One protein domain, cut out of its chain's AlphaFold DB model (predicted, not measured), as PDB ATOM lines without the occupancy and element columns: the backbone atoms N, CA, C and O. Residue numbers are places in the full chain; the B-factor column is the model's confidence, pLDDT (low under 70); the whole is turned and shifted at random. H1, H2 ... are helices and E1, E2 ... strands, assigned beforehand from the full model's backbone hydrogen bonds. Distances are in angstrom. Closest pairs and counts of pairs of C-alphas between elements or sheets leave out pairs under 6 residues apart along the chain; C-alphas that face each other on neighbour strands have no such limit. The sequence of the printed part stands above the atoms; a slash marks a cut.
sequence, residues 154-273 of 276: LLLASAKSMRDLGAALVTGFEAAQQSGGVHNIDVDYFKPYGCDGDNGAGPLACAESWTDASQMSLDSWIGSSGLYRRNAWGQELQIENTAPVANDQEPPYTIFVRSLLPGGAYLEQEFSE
ATOM      1  N   LEU A 154      45.771  38.142  -7.920       92.81
ATOM      2  CA  LEU A 154      44.748  37.926  -6.892       92.81
ATOM      3  C   LEU A 154      44.896  38.915  -5.726       92.81
ATOM      4  O   LEU A 154      43.896  39.441  -5.236       92.81
ATOM      5  N   LEU A 155      46.126  39.247  -5.330       94.25
ATOM      6  CA  LEU A 155      46.384  40.269  -4.314       94.25
ATOM      7  C   LEU A 155      45.874  41.645  -4.761       94.25
ATOM      8  O   LEU A 155      45.157  42.312  -4.017       94.25
ATOM      9  N   LEU A 156      46.201  42.051  -5.992       95.00
ATOM     10  CA  LEU A 156      45.758  43.327  -6.558       95.00
ATOM     11  C   LEU A 156      44.234  43.391  -6.709       95.00
ATOM     12  O   LEU A 156      43.632  44.417  -6.389       95.00
ATOM     13  N   ALA A 157      43.614  42.300  -7.162       93.75
ATOM     14  CA  ALA A 157      42.165  42.193  -7.262       93.75
ATOM     15  C   ALA A 157      41.495  42.277  -5.881       93.75
ATOM     16  O   ALA A 157      40.523  43.006  -5.731       93.75
ATOM     17  N   SER A 158      42.060  41.634  -4.855       94.50
ATOM     18  CA  SER A 158      41.549  41.711  -3.478       94.50
ATOM     19  C   SER A 158      41.640  43.127  -2.912       94.50
ATOM     20  O   SER A 158      40.665  43.641  -2.373       94.50
ATOM     21  N   ALA A 159      42.777  43.801  -3.110       95.44
ATOM     22  CA  ALA A 159      42.936  45.199  -2.720       95.44
ATOM     23  C   ALA A 159      41.945  46.119  -3.453       95.44
ATOM     24  O   ALA A 159      41.493  47.109  -2.880       95.44
ATOM     25  N   LYS A 160      41.605  45.805  -4.713       94.50
ATOM     26  CA  LYS A 160      40.567  46.520  -5.462       94.50
ATOM     27  C   LYS A 160      39.182  46.282  -4.859       94.50
ATOM     28  O   LYS A 160      38.506  47.266  -4.605       94.50
ATOM     29  N   SER A 161      38.797  45.035  -4.580       93.00
ATOM     30  CA  SER A 161      37.508  44.728  -3.942       93.00
ATOM     31  C   SER A 161      37.339  45.467  -2.612       93.00
ATOM     32  O   SER A 161      36.279  46.026  -2.364       93.00
ATOM     33  N   MET A 162      38.396  45.540  -1.791       94.94
ATOM     34  CA  MET A 162      38.374  46.306  -0.538       94.94
ATOM     35  C   MET A 162      38.124  47.798  -0.768       94.94
ATOM     36  O   MET A 162      37.286  48.383  -0.093       94.94
ATOM     37  N   ARG A 163      38.817  48.412  -1.739       93.50
ATOM     38  CA  ARG A 163      38.599  49.825  -2.086       93.50
ATOM     39  C   ARG A 163      37.207  50.076  -2.647       93.50
ATOM     40  O   ARG A 163      36.609  51.086  -2.311       93.50
ATOM     41  N   ASP A 164      36.707  49.184  -3.498       91.62
ATOM     42  CA  ASP A 164      35.368  49.307  -4.074       91.62
ATOM     43  C   ASP A 164      34.296  49.225  -2.972       91.62
ATOM     44  O   ASP A 164      33.360  50.021  -2.974       91.62
ATOM     45  N   LEU A 165      34.456  48.307  -2.009       91.69
ATOM     46  CA  LEU A 165      33.575  48.202  -0.846       91.69
ATOM     47  C   LEU A 165      33.659  49.452   0.037       91.69
ATOM     48  O   LEU A 165      32.629  50.034   0.351       91.69
ATOM     49  N   GLY A 166      34.863  49.890   0.405       91.56
ATOM     50  CA  GLY A 166      35.043  51.086   1.226       91.56
ATOM     51  C   GLY A 166      34.524  52.361   0.560       91.56
ATOM     52  O   GLY A 166      33.877  53.172   1.211       91.56
ATOM     53  N   ALA A 167      34.702  52.509  -0.754       90.50
ATOM     54  CA  ALA A 167      34.099  53.606  -1.507       90.50
ATOM     55  C   ALA A 167      32.565  53.531  -1.495       90.50
ATOM     56  O   ALA A 167      31.912  54.547  -1.288       90.50
ATOM     57  N   ALA A 168      31.981  52.340  -1.669       89.56
ATOM     58  CA  ALA A 168      30.532  52.161  -1.592       89.56
ATOM     59  C   ALA A 168      29.980  52.481  -0.195       89.56
ATOM     60  O   ALA A 168      28.919  53.090  -0.093       89.56
ATOM     61  N   LEU A 169      30.713  52.112   0.860       88.94
ATOM     62  CA  LEU A 169      30.418  52.489   2.240       88.94
ATOM     63  C   LEU A 169      30.413  54.018   2.383       88.94
ATOM     64  O   LEU A 169      29.369  54.586   2.683       88.94
ATOM     65  N   VAL A 170      31.524  54.691   2.063       89.50
ATOM     66  CA  VAL A 170      31.657  56.160   2.144       89.50
ATOM     67  C   VAL A 170      30.566  56.883   1.345       89.50
ATOM     68  O   VAL A 170      29.896  57.761   1.879       89.50
ATOM     69  N   THR A 171      30.308  56.483   0.096       87.62
ATOM     70  CA  THR A 171      29.235  57.073  -0.725       87.62
ATOM     71  C   THR A 171      27.842  56.797  -0.153       87.62
ATOM     72  O   THR A 171      26.969  57.663  -0.207       87.62
ATOM     73  N   GLY A 172      27.612  55.606   0.406       84.38
ATOM     74  CA  GLY A 172      26.377  55.291   1.122       84.38
ATOM     75  C   GLY A 172      26.148  56.240   2.297       84.38
ATOM     76  O   GLY A 172      25.023  56.701   2.503       84.38
ATOM     77  N   PHE A 173      27.214  56.584   3.026       81.12
ATOM     78  CA  PHE A 173      27.159  57.531   4.140       81.12
ATOM     79  C   PHE A 173      26.904  58.958   3.694       81.12
ATOM     80  O   PHE A 173      25.997  59.595   4.228       81.12
ATOM     81  N   GLU A 174      27.608  59.438   2.670       83.56
ATOM     82  CA  GLU A 174      27.334  60.750   2.073       83.56
ATOM     83  C   GLU A 174      25.856  60.883   1.676       83.56
ATOM     84  O   GLU A 174      25.212  61.894   1.961       83.56
ATOM     85  N   ALA A 175      25.282  59.838   1.071       81.44
ATOM     86  CA  ALA A 175      23.871  59.818   0.700       81.44
ATOM     87  C   ALA A 175      22.936  59.826   1.926       81.44
ATOM     88  O   ALA A 175      21.940  60.555   1.935       81.44
ATOM     89  N   ALA A 176      23.256  59.053   2.971       77.88
ATOM     90  CA  ALA A 176      22.486  59.026   4.214       77.88
ATOM     91  C   ALA A 176      22.475  60.408   4.891       77.88
ATOM     92  O   ALA A 176      21.394  60.936   5.174       77.88
ATOM     93  N   GLN A 177      23.647  61.036   5.033       77.62
ATOM     94  CA  GLN A 177      23.801  62.379   5.593       77.62
ATOM     95  C   GLN A 177      23.010  63.437   4.804       77.62
ATOM     96  O   GLN A 177      22.372  64.301   5.403       77.62
ATOM     97  N   GLN A 178      22.998  63.366   3.468       79.44
ATOM     98  CA  GLN A 178      22.230  64.298   2.628       79.44
ATOM     99  C   GLN A 178      20.710  64.092   2.729       79.44
ATOM    100  O   GLN A 178      19.944  65.048   2.599       79.44
ATOM    101  N   SER A 179      20.255  62.857   2.963       74.50
ATOM    102  CA  SER A 179      18.824  62.524   3.032       74.50
ATOM    103  C   SER A 179      18.155  62.884   4.368       74.50
ATOM    104  O   SER A 179      16.945  63.103   4.404       74.50
ATOM    105  N   GLY A 180      18.932  62.983   5.455       63.84
ATOM    106  CA  GLY A 180      18.443  63.178   6.827       63.84
ATOM    107  C   GLY A 180      17.978  64.597   7.187       63.84
ATOM    108  O   GLY A 180      17.550  64.830   8.314       63.84
ATOM    109  N   GLY A 181      18.055  65.565   6.269       50.69
ATOM    110  CA  GLY A 181      17.569  66.942   6.464       50.69
ATOM    111  C   GLY A 181      18.400  67.821   7.413       50.69
ATOM    112  O   GLY A 181      18.329  69.045   7.301       50.69
ATOM    113  N   VAL A 182      19.220  67.238   8.295       57.62
ATOM    114  CA  VAL A 182      20.208  67.934   9.135       57.62
ATOM    115  C   VAL A 182      21.517  67.148   9.105       57.62
ATOM    116  O   VAL A 182      21.570  66.003   9.545       57.62
ATOM    117  N   HIS A 183      22.572  67.767   8.581       69.69
ATOM    118  CA  HIS A 183      23.923  67.213   8.617       69.69
ATOM    119  C   HIS A 183      24.442  67.289  10.059       69.69
ATOM    120  O   HIS A 183      24.590  68.387  10.598       69.69
ATOM    121  N   ASN A 184      24.654  66.136  10.699       78.75
ATOM    122  CA  ASN A 184      25.220  66.053  12.041       78.75
ATOM    123  C   ASN A 184      26.547  65.295  11.981       78.75
ATOM    124  O   ASN A 184      26.550  64.087  11.759       78.75
ATOM    125  N   ILE A 185      27.643  66.032  12.167       82.06
ATOM    126  CA  ILE A 185      29.007  65.496  12.190       82.06
ATOM    127  C   ILE A 185      29.256  64.601  13.408       82.06
ATOM    128  O   ILE A 185      30.109  63.730  13.348       82.06
ATOM    129  N   ASP A 186      28.488  64.769  14.487       85.69
ATOM    130  CA  ASP A 186      28.649  63.999  15.722       85.69
ATOM    131  C   ASP A 186      27.971  62.618  15.655       85.69
ATOM    132  O   ASP A 186      28.034  61.860  16.622       85.69
ATOM    133  N   VAL A 187      27.321  62.271  14.538       85.81
ATOM    134  CA  VAL A 187      26.665  60.969  14.339       85.81
ATOM    135  C   VAL A 187      27.596  60.023  13.598       85.81
ATOM    136  O   VAL A 187      28.011  60.328  12.485       85.81
ATOM    137  N   ASP A 188      27.849  58.863  14.197       87.50
ATOM    138  CA  ASP A 188      28.589  57.765  13.583       87.50
ATOM    139  C   ASP A 188      27.621  56.935  12.730       87.50
ATOM    140  O   ASP A 188      26.735  56.238  13.238       87.50
ATOM    141  N   TYR A 189      27.741  57.036  11.410       86.38
ATOM    142  CA  TYR A 189      26.942  56.236  10.494       86.38
ATOM    143  C   TYR A 189      27.609  54.898  10.166       86.38
ATOM    144  O   TYR A 189      26.908  53.970   9.756       86.38
ATOM    145  N   PHE A 190      28.910  54.719  10.398       88.50
ATOM    146  CA  PHE A 190      29.537  53.399  10.303       88.50
ATOM    147  C   PHE A 190      28.996  52.402  11.338       88.50
ATOM    148  O   PHE A 190      29.202  51.197  11.176       88.50
ATOM    149  N   LYS A 191      28.248  52.855  12.347       86.44
ATOM    150  CA  LYS A 191      27.755  52.037  13.459       86.44
ATOM    151  C   LYS A 191      26.248  52.202  13.691       86.44
ATOM    152  O   LYS A 191      25.756  53.327  13.647       86.44
ATOM    153  N   PRO A 192      25.473  51.139  13.966       84.25
ATOM    154  CA  PRO A 192      24.076  51.300  14.355       84.25
ATOM    155  C   PRO A 192      23.943  51.768  15.806       84.25
ATOM    156  O   PRO A 192      24.873  51.686  16.610       84.25
ATOM    157  N   TYR A 193      22.742  52.225  16.151       83.31
ATOM    158  CA  TYR A 193      22.418  52.616  17.517       83.31
ATOM    159  C   TYR A 193      22.591  51.439  18.492       83.31
ATOM    160  O   TYR A 193      22.071  50.347  18.250       83.31
ATOM    161  N   GLY A 194      23.278  51.679  19.611       79.81
ATOM    162  CA  GLY A 194      23.447  50.705  20.690       79.81
ATOM    163  C   GLY A 194      24.683  49.805  20.593       79.81
ATOM    164  O   GLY A 194      24.837  48.944  21.457       79.81
ATOM    165  N   CYS A 195      25.570  49.990  19.607       78.50
ATOM    166  CA  CYS A 195      26.919  49.418  19.682       78.50
ATOM    167  C   CYS A 195      27.839  50.402  20.415       78.50
ATOM    168  O   CYS A 195      27.987  51.531  19.959       78.50
ATOM    169  N   ASP A 196      28.475  49.994  21.514       70.50
ATOM    170  CA  ASP A 196      29.530  50.729  22.241       70.50
ATOM    171  C   ASP A 196      29.374  52.270  22.307       70.50
ATOM    172  O   ASP A 196      30.335  53.008  22.105       70.50
ATOM    173  N   GLY A 197      28.152  52.766  22.537       67.00
ATOM    174  CA  GLY A 197      27.821  54.195  22.520       67.00
ATOM    175  C   GLY A 197      26.418  54.493  21.972       67.00
ATOM    176  O   GLY A 197      25.778  53.647  21.348       67.00
ATOM    177  N   ASP A 198      25.933  55.714  22.217       71.44
ATOM    178  CA  ASP A 198      24.618  56.202  21.762       71.44
ATOM    179  C   ASP A 198      24.711  57.124  20.520       71.44
ATOM    180  O   ASP A 198      23.707  57.707  20.113       71.44
ATOM    181  N   ASN A 199      25.897  57.281  19.912       74.38
ATOM    182  CA  ASN A 199      26.137  58.137  18.733       74.38
ATOM    183  C   ASN A 199      25.945  57.419  17.382       74.38
ATOM    184  O   ASN A 199      25.952  58.081  16.345       74.38
ATOM    185  N   GLY A 200      25.745  56.097  17.387       79.12
ATOM    186  CA  GLY A 200      25.506  55.307  16.181       79.12
ATOM    187  C   GLY A 200      24.116  55.534  15.577       79.12
ATOM    188  O   GLY A 200      23.105  55.443  16.277       79.12
ATOM    189  N   ALA A 201      24.035  55.778  14.268       80.50
ATOM    190  CA  ALA A 201      22.770  55.843  13.513       80.50
ATOM    191  C   ALA A 201      22.819  55.109  12.159       80.50
ATOM    192  O   ALA A 201      21.901  55.207  11.338       80.50
ATOM    193  N   GLY A 202      23.897  54.370  11.932       80.50
ATOM    194  CA  GLY A 202      24.153  53.559  10.760       80.50
ATOM    195  C   GLY A 202      23.205  52.375  10.579       80.50
ATOM    196  O   GLY A 202      22.681  51.826  11.545       80.50
ATOM    197  N   PRO A 203      23.017  51.903   9.340       80.50
ATOM    198  CA  PRO A 203      22.267  50.680   9.045       80.50
ATOM    199  C   PRO A 203      23.143  49.413   9.034       80.50
ATOM    200  O   PRO A 203      22.654  48.331   8.700       80.50
ATOM    201  N   LEU A 204      24.438  49.541   9.345       86.44
ATOM    202  CA  LEU A 204      25.356  48.413   9.496       86.44
ATOM    203  C   LEU A 204      25.054  47.631  10.782       86.44
ATOM    204  O   LEU A 204      24.369  48.130  11.662       86.44
ATOM    205  N   ALA A 205      25.542  46.396  10.900       89.94
ATOM    206  CA  ALA A 205      25.513  45.667  12.173       89.94
ATOM    207  C   ALA A 205      26.674  46.109  13.094       89.94
ATOM    208  O   ALA A 205      27.642  46.704  12.618       89.94
ATOM    209  N   CYS A 206      26.604  45.801  14.396       89.75
ATOM    210  CA  CYS A 206      27.770  45.931  15.281       89.75
ATOM    211  C   CYS A 206      28.851  44.933  14.853       89.75
ATOM    212  O   CYS A 206      28.577  43.734  14.788       89.75
ATOM    213  N   ALA A 207      30.070  45.409  14.620       91.88
ATOM    214  CA  ALA A 207      31.252  44.580  14.430       91.88
ATOM    215  C   ALA A 207      32.294  44.919  15.500       91.88
ATOM    216  O   ALA A 207      33.294  45.562  15.204       91.88
ATOM    217  N   GLU A 208      32.048  44.427  16.724       89.44
ATOM    218  CA  GLU A 208      32.951  44.510  17.898       89.44
ATOM    219  C   GLU A 208      34.289  43.767  17.707       89.44
ATOM    220  O   GLU A 208      35.187  43.791  18.546       89.44
ATOM    221  N   SER A 209      34.380  43.010  16.618       91.69
ATOM    222  CA  SER A 209      35.575  42.337  16.134       91.69
ATOM    223  C   SER A 209      35.438  42.137  14.627       91.69
ATOM    224  O   SER A 209      34.341  42.293  14.080       91.69
ATOM    225  N   TRP A 210      36.518  41.728  13.957       94.50
ATOM    226  CA  TRP A 210      36.514  41.350  12.539       94.50
ATOM    227  C   TRP A 210      35.347  40.430  12.155       94.50
ATOM    228  O   TRP A 210      35.414  39.208  12.316       94.50
ATOM    229  N   THR A 211      34.309  41.034  11.583       94.81
ATOM    230  CA  THR A 211      33.037  40.393  11.244       94.81
ATOM    231  C   THR A 211      32.903  40.297   9.735       94.81
ATOM    232  O   THR A 211      33.209  41.243   9.013       94.81
ATOM    233  N   ASP A 212      32.456  39.153   9.222       94.62
ATOM    234  CA  ASP A 212      32.319  38.964   7.778       94.62
ATOM    235  C   ASP A 212      31.299  39.951   7.190       94.62
ATOM    236  O   ASP A 212      30.192  40.117   7.700       94.62
ATOM    237  N   ALA A 213      31.631  40.556   6.052       92.00
ATOM    238  CA  ALA A 213      30.814  41.566   5.384       92.00
ATOM    239  C   ALA A 213      29.402  41.054   5.027       92.00
ATOM    240  O   ALA A 213      28.444  41.827   4.963       92.00
ATOM    241  N   SER A 214      29.239  39.742   4.830       90.19
ATOM    242  CA  SER A 214      27.926  39.103   4.665       90.19
ATOM    243  C   SER A 214      26.980  39.273   5.865       90.19
ATOM    244  O   SER A 214      25.766  39.251   5.669       90.19
ATOM    245  N   GLN A 215      27.509  39.494   7.070       91.12
ATOM    246  CA  GLN A 215      26.752  39.677   8.314       91.12
ATOM    247  C   GLN A 215      26.459  41.155   8.624       91.12
ATOM    248  O   GLN A 215      25.697  41.454   9.536       91.12
ATOM    249  N   MET A 216      27.011  42.084   7.836       89.19
ATOM    250  CA  MET A 216      26.966  43.530   8.094       89.19
ATOM    251  C   MET A 216      25.763  44.250   7.465       89.19
ATOM    252  O   MET A 216      25.783  45.468   7.324       89.19
ATOM    253  N   SER A 217      24.727  43.520   7.035       85.06
ATOM    254  CA  SER A 217      23.512  44.084   6.407       85.06
ATOM    255  C   SER A 217      23.767  45.001   5.191       85.06
ATOM    256  O   SER A 217      22.942  45.844   4.839       85.06
ATOM    257  N   LEU A 218      24.892  44.810   4.488       83.62
ATOM    258  CA  LEU A 218      25.320  45.662   3.366       83.62
ATOM    259  C   LEU A 218      24.382  45.622   2.151       83.62
ATOM    260  O   LEU A 218      24.339  46.569   1.365       83.62
ATOM    261  N   ASP A 219      23.650  44.520   1.970       78.94
ATOM    262  CA  ASP A 219      22.717  44.312   0.854       78.94
ATOM    263  C   ASP A 219      21.637  45.385   0.779       78.94
ATOM    264  O   ASP A 219      21.421  45.995  -0.266       78.94
ATOM    265  N   SER A 220      20.958  45.608   1.904       73.62
ATOM    266  CA  SER A 220      19.816  46.514   1.993       73.62
ATOM    267  C   SER A 220      20.209  47.979   1.865       73.62
ATOM    268  O   SER A 220      19.336  48.812   1.647       73.62
ATOM    269  N   TRP A 221      21.496  48.293   2.014       73.50
ATOM    270  CA  TRP A 221      21.939  49.665   2.194       73.50
ATOM    271  C   TRP A 221      22.751  50.210   1.019       73.50
ATOM    272  O   TRP A 221      22.339  51.181   0.393       73.50
ATOM    273  N   ILE A 222      23.850  49.552   0.651       78.12
ATOM    274  CA  ILE A 222      24.702  49.991  -0.470       78.12
ATOM    275  C   ILE A 222      24.434  49.195  -1.754       78.12
ATOM    276  O   ILE A 222      25.196  49.277  -2.716       78.12
ATOM    277  N   GLY A 223      23.372  48.379  -1.771       70.00
ATOM    278  CA  GLY A 223      23.026  47.525  -2.909       70.00
ATOM    279  C   GLY A 223      24.136  46.535  -3.272       70.00
ATOM    280  O   GLY A 223      24.251  46.135  -4.434       70.00
ATOM    281  N   SER A 224      25.001  46.175  -2.311       63.50
ATOM    282  CA  SER A 224      26.177  45.362  -2.616       63.50
ATOM    283  C   SER A 224      25.749  43.942  -2.979       63.50
ATOM    284  O   SER A 224      25.429  43.125  -2.120       63.50
ATOM    285  N   SER A 225      25.771  43.603  -4.270       63.81
ATOM    286  CA  SER A 225      25.666  42.198  -4.673       63.81
ATOM    287  C   SER A 225      26.759  41.374  -3.970       63.81
ATOM    288  O   SER A 225      27.844  41.894  -3.693       63.81
ATOM    289  N   GLY A 226      26.514  40.088  -3.698       60.88
ATOM    290  CA  GLY A 226      27.455  39.216  -2.970       60.88
ATOM    291  C   GLY A 226      28.883  39.136  -3.548       60.88
ATOM    292  O   GLY A 226      29.786  38.656  -2.872       60.88
ATOM    293  N   LEU A 227      29.120  39.645  -4.765       59.97
ATOM    294  CA  LEU A 227      30.448  39.753  -5.378       59.97
ATOM    295  C   LEU A 227      31.349  40.826  -4.741       59.97
ATOM    296  O   LEU A 227      32.566  40.675  -4.779       59.97
ATOM    297  N   TYR A 228      30.790  41.879  -4.136       69.81
ATOM    298  CA  TYR A 228      31.581  42.969  -3.535       69.81
ATOM    299  C   TYR A 228      32.063  42.667  -2.116       69.81
ATOM    300  O   TYR A 228      32.875  43.403  -1.564       69.81
ATOM    301  N   ARG A 229      31.582  41.570  -1.528       84.31
ATOM    302  CA  ARG A 229      31.923  41.161  -0.164       84.31
ATOM    303  C   ARG A 229      33.055  40.156  -0.105       84.31
ATOM    304  O   ARG A 229      33.405  39.729   0.981       84.31
ATOM    305  N   ARG A 230      33.646  39.774  -1.241       91.75
ATOM    306  CA  ARG A 230      34.688  38.745  -1.287       91.75
ATOM    307  C   ARG A 230      35.996  39.250  -1.868       91.75
ATOM    308  O   ARG A 230      36.029  40.067  -2.788       91.75
ATOM    309  N   ASN A 231      37.089  38.710  -1.347       93.25
ATOM    310  CA  ASN A 231      38.405  38.868  -1.939       93.25
ATOM    311  C   ASN A 231      38.567  37.972  -3.182       93.25
ATOM    312  O   ASN A 231      37.714  37.143  -3.504       93.25
ATOM    313  N   ALA A 232      39.692  38.106  -3.886       92.06
ATOM    314  CA  ALA A 232      39.932  37.358  -5.122       92.06
ATOM    315  C   ALA A 232      40.147  35.848  -4.901       92.06
ATOM    316  O   ALA A 232      40.070  35.072  -5.850       92.06
ATOM    317  N   TRP A 233      40.393  35.425  -3.659       89.69
ATOM    318  CA  TRP A 233      40.437  34.019  -3.255       89.69
ATOM    319  C   TRP A 233      39.062  33.480  -2.817       89.69
ATOM    320  O   TRP A 233      38.950  32.322  -2.419       89.69
ATOM    321  N   GLY A 234      38.007  34.296  -2.901       88.69
ATOM    322  CA  GLY A 234      36.633  33.906  -2.596       88.69
ATOM    323  C   GLY A 234      36.280  33.882  -1.109       88.69
ATOM    324  O   GLY A 234      35.195  33.400  -0.776       88.69
ATOM    325  N   GLN A 235      37.156  34.381  -0.230       90.06
ATOM    326  CA  GLN A 235      36.841  34.598   1.186       90.06
ATOM    327  C   GLN A 235      36.070  35.894   1.375       90.06
ATOM    328  O   GLN A 235      36.289  36.844   0.625       90.06
ATOM    329  N   GLU A 236      35.203  35.933   2.383       93.12
ATOM    330  CA  GLU A 236      34.531  37.165   2.786       93.12
ATOM    331  C   GLU A 236      35.568  38.200   3.258       93.12
ATOM    332  O   GLU A 236      36.560  37.879   3.920       93.12
ATOM    333  N   LEU A 237      35.353  39.449   2.858       95.50
ATOM    334  CA  LEU A 237      35.982  40.608   3.464       95.50
ATOM    335  C   LEU A 237      35.417  40.758   4.871       95.50
ATOM    336  O   LEU A 237      34.260  40.425   5.121       95.50
ATOM    337  N   GLN A 238      36.235  41.264   5.775       96.12
ATOM    338  CA  GLN A 238      35.880  41.456   7.169       96.12
ATOM    339  C   GLN A 238      35.827  42.941   7.474       96.12
ATOM    340  O   GLN A 238      36.578  43.716   6.884       96.12
ATOM    341  N   ILE A 239      34.927  43.321   8.361       94.75
ATOM    342  CA  ILE A 239      34.658  44.696   8.747       94.75
ATOM    343  C   ILE A 239      34.766  44.793  10.265       94.75
ATOM    344  O   ILE A 239      34.379  43.860  10.969       94.75
ATOM    345  N   GLU A 240      35.299  45.907  10.745       94.31
ATOM    346  CA  GLU A 240      35.317  46.280  12.157       94.31
ATOM    347  C   GLU A 240      34.996  47.776  12.250       94.31
ATOM    348  O   GLU A 240      35.613  48.589  11.555       94.31
ATOM    349  N   ASN A 241      33.966  48.119  13.024       91.38
ATOM    350  CA  ASN A 241      33.398  49.472  13.123       91.38
ATOM    351  C   ASN A 241      33.275  49.951  14.577       91.38
ATOM    352  O   ASN A 241      32.471  50.827  14.879       91.38
ATOM    353  N   THR A 242      34.046  49.355  15.483       86.75
ATOM    354  CA  THR A 242      34.102  49.735  16.896       86.75
ATOM    355  C   THR A 242      35.544  49.946  17.347       86.75
ATOM    356  O   THR A 242      36.499  49.432  16.745       86.75
ATOM    357  N   ALA A 243      35.707  50.652  18.463       79.44
ATOM    358  CA  ALA A 243      36.965  50.668  19.192       79.44
ATOM    359  C   ALA A 243      37.412  49.240  19.596       79.44
ATOM    360  O   ALA A 243      36.582  48.352  19.800       79.44
ATOM    361  N   PRO A 244      38.728  49.003  19.755       82.62
ATOM    362  CA  PRO A 244      39.820  49.966  19.602       82.62
ATOM    363  C   PRO A 244      40.345  50.103  18.164       82.62
ATOM    364  O   PRO A 244      41.340  50.796  17.965       82.62
ATOM    365  N   VAL A 245      39.765  49.397  17.189       85.62
ATOM    366  CA  VAL A 245      40.290  49.364  15.816       85.62
ATOM    367  C   VAL A 245      39.782  50.558  15.017       85.62
ATOM    368  O   VAL A 245      40.590  51.318  14.491       85.62
ATOM    369  N   ALA A 246      38.468  50.756  14.973       87.75
ATOM    370  CA  ALA A 246      37.851  51.935  14.383       87.75
ATOM    371  C   ALA A 246      37.821  53.110  15.373       87.75
ATOM    372  O   ALA A 246      37.702  52.914  16.584       87.75
ATOM    373  N   ASN A 247      37.899  54.336  14.851       88.19
ATOM    374  CA  ASN A 247      37.608  55.531  15.632       88.19
ATOM    375  C   ASN A 247      36.089  55.726  15.702       88.19
ATOM    376  O   ASN A 247      35.472  56.098  14.708       88.19
ATOM    377  N   ASP A 248      35.510  55.483  16.875       82.56
ATOM    378  CA  ASP A 248      34.073  55.613  17.151       82.56
ATOM    379  C   ASP A 248      33.760  56.654  18.246       82.56
ATOM    380  O   ASP A 248      32.607  56.820  18.651       82.56
ATOM    381  N   GLN A 249      34.784  57.363  18.738       84.12
ATOM    382  CA  GLN A 249      34.669  58.283  19.876       84.12
ATOM    383  C   GLN A 249      34.469  59.737  19.450       84.12
ATOM    384  O   GLN A 249      33.742  60.476  20.111       84.12
ATOM    385  N   GLU A 250      35.125  60.157  18.368       87.12
ATOM    386  CA  GLU A 250      35.026  61.519  17.851       87.12
ATOM    387  C   GLU A 250      35.164  61.556  16.323       87.12
ATOM    388  O   GLU A 250      35.864  60.718  15.752       87.12
ATOM    389  N   PRO A 251      34.551  62.536  15.638       87.50
ATOM    390  CA  PRO A 251      34.733  62.706  14.202       87.50
ATOM    391  C   PRO A 251      36.196  63.030  13.826       87.50
ATOM    392  O   PRO A 251      36.853  63.797  14.536       87.50
ATOM    393  N   PRO A 252      36.711  62.547  12.677       89.69
ATOM    394  CA  PRO A 252      36.030  61.686  11.715       89.69
ATOM    395  C   PRO A 252      35.941  60.240  12.209       89.69
ATOM    396  O   PRO A 252      36.960  59.623  12.529       89.69
ATOM    397  N   TYR A 253      34.726  59.694  12.203       91.00
ATOM    398  CA  TYR A 253      34.507  58.284  12.494       91.00
ATOM    399  C   TYR A 253      35.117  57.421  11.395       91.00
ATOM    400  O   TYR A 253      35.214  57.852  10.239       91.00
ATOM    401  N   THR A 254      35.577  56.223  11.742       93.56
ATOM    402  CA  THR A 254      36.249  55.344  10.779       93.56
ATOM    403  C   THR A 254      35.707  53.927  10.806       93.56
ATOM    404  O   THR A 254      35.066  53.489  11.752       93.56
ATOM    405  N   ILE A 255      35.943  53.201   9.720       93.19
ATOM    406  CA  ILE A 255      35.666  51.777   9.600       93.19
ATOM    407  C   ILE A 255      36.869  51.098   8.976       93.19
ATOM    408  O   ILE A 255      37.511  51.628   8.063       93.19
ATOM    409  N   PHE A 256      37.155  49.889   9.431       96.31
ATOM    410  CA  PHE A 256      38.219  49.084   8.870       96.31
ATOM    411  C   PHE A 256      37.642  47.962   8.027       96.31
ATOM    412  O   PHE A 256      36.701  47.274   8.421       96.31
ATOM    413  N   VAL A 257      38.242  47.749   6.859       96.00
ATOM    414  CA  VAL A 257      37.992  46.579   6.021       96.00
ATOM    415  C   VAL A 257      39.271  45.767   5.945       96.00
ATOM    416  O   VAL A 257      40.340  46.291   5.622       96.00
ATOM    417  N   ARG A 258      39.161  44.460   6.168       96.38
ATOM    418  CA  ARG A 258      40.262  43.503   6.085       96.38
ATOM    419  C   ARG A 258      39.967  42.395   5.084       96.38
ATOM    420  O   ARG A 258      38.859  41.882   4.994       96.38
ATOM    421  N   SER A 259      40.986  41.979   4.342       96.12
ATOM    422  CA  SER A 259      40.967  40.763   3.530       96.12
ATOM    423  C   SER A 259      41.976  39.775   4.088       96.12
ATOM    424  O   SER A 259      43.180  40.029   4.034       96.12
ATOM    425  N   LEU A 260      41.506  38.606   4.522       93.19
ATOM    426  CA  LEU A 260      42.385  37.485   4.848       93.19
ATOM    427  C   LEU A 260      43.127  37.018   3.594       93.19
ATOM    428  O   LEU A 260      42.543  36.895   2.517       93.19
ATOM    429  N   LEU A 261      44.423  36.766   3.725       91.94
ATOM    430  CA  LEU A 261      45.270  36.285   2.646       91.94
ATOM    431  C   LEU A 261      45.680  34.826   2.887       91.94
ATOM    432  O   LEU A 261      45.767  34.366   4.031       91.94
ATOM    433  N   PRO A 262      46.002  34.098   1.807       87.06
ATOM    434  CA  PRO A 262      46.835  32.903   1.866       87.06
ATOM    435  C   PRO A 262      47.967  32.977   2.904       87.06
ATOM    436  O   PRO A 262      48.722  33.946   2.928       87.06
ATOM    437  N   GLY A 263      48.124  31.932   3.720       80.88
ATOM    438  CA  GLY A 263      49.222  31.845   4.693       80.88
ATOM    439  C   GLY A 263      49.008  32.614   6.003       80.88
ATOM    440  O   GLY A 263      49.938  32.697   6.801       80.88
ATOM    441  N   GLY A 264      47.804  33.146   6.244       84.62
ATOM    442  CA  GLY A 264      47.427  33.784   7.513       84.62
ATOM    443  C   GLY A 264      47.776  35.271   7.616       84.62
ATOM    444  O   GLY A 264      47.497  35.889   8.638       84.62
ATOM    445  N   ALA A 265      48.361  35.857   6.569       90.81
ATOM    446  CA  ALA A 265      48.509  37.305   6.454       90.81
ATOM    447  C   ALA A 265      47.159  37.975   6.134       90.81
ATOM    448  O   ALA A 265      46.168  37.304   5.841       90.81
ATOM    449  N   TYR A 266      47.122  39.306   6.140       94.75
ATOM    450  CA  TYR A 266      45.940  40.068   5.753       94.75
ATOM    451  C   TYR A 266      46.306  41.400   5.086       94.75
ATOM    452  O   TYR A 266      47.403  41.929   5.269       94.75
ATOM    453  N   LEU A 267      45.379  41.916   4.278       95.69
ATOM    454  CA  LEU A 267      45.333  43.322   3.880       95.69
ATOM    455  C   LEU A 267      44.325  44.033   4.761       95.69
ATOM    456  O   LEU A 267      43.254  43.487   4.990       95.69
ATOM    457  N   GLU A 268      44.626  45.255   5.162       95.94
ATOM    458  CA  GLU A 268      43.746  46.088   5.975       95.94
ATOM    459  C   GLU A 268      43.730  47.500   5.395       95.94
ATOM    460  O   GLU A 268      44.758  47.976   4.902       95.94
ATOM    461  N   GLN A 269      42.555  48.120   5.365       96.19
ATOM    462  CA  GLN A 269      42.358  49.491   4.912       96.19
ATOM    463  C   GLN A 269      41.335  50.176   5.809       96.19
ATOM    464  O   GLN A 269      40.267  49.624   6.070       96.19
ATOM    465  N   GLU A 270      41.682  51.383   6.233       96.19
ATOM    466  CA  GLU A 270      40.815  52.297   6.961       96.19
ATOM    467  C   GLU A 270      40.050  53.185   5.977       96.19
ATOM    468  O   GLU A 270      40.607  53.648   4.974       96.19
ATOM    469  N   PHE A 271      38.781  53.435   6.278       94.56
ATOM    470  CA  PHE A 271      37.937  54.396   5.583       94.56
ATOM    471  C   PHE A 271      37.330  55.332   6.617       94.56
ATOM    472  O   PHE A 271      36.807  54.877   7.629       94.56
ATOM    473  N   SER A 272      37.401  56.631   6.364       93.62
ATOM    474  CA  SER A 272      36.864  57.650   7.262       93.62
ATOM    475  C   SER A 272      35.580  58.229   6.701       93.62
ATOM    476  O   SER A 272      35.408  58.308   5.480       93.62
ATOM    477  N   GLU A 273      34.695  58.666   7.587       88.06
ATOM    478  CA  GLU A 273      33.530  59.430   7.181       88.06
ATOM    479  C   GLU A 273      33.991  60.763   6.584       88.06
ATOM    480  O   GLU A 273      34.932  61.388   7.094       88.06
TER     481      GLU A 273
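What this domain is: This is residues 154 to 273 of the 276 residues of an uncharacterized protein of Acidithiobacillus sp. SH (UniProt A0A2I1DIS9). A small antiparallel sheet, E1 E2 E3, has one long helix, H1, over one face; short H2 and H3 pack on H1. Under half of the 120 printed residues are in these elements; the class is mixed. The whole is compact, radius of gyration of the C-alphas 13.8 A, spanning 44 by 27 by 20 A.

Where its parts are: E1 is residues 238 to 240, E2 254 to 260, E3 266 to 272, H2 218 to 222, H3 226 to 229. H1, residues 154 to 179, runs 37.1 A from C-alpha (44.748, 37.926, -6.892) to (18.824, 62.524, 3.032).

How they stand to each other: The meander is two antiparallel hairpins in a row: N 238 and O 258 are 2.8 A apart, N 257 and O 269 2.9 A. H1 is on the sheet, over E2 and E3, at a height of 9.6 A. It touches H3, and H2 with closest C-alphas Gly 172 and Ile 222, 5.8 A. Every O i to N i+4 pair in H1 and H2 is within hydrogen-bond range.

The domain as a whole: Links H1 to H2 and E1 to E2 are long. pLDDT is under 70 at 10 residues.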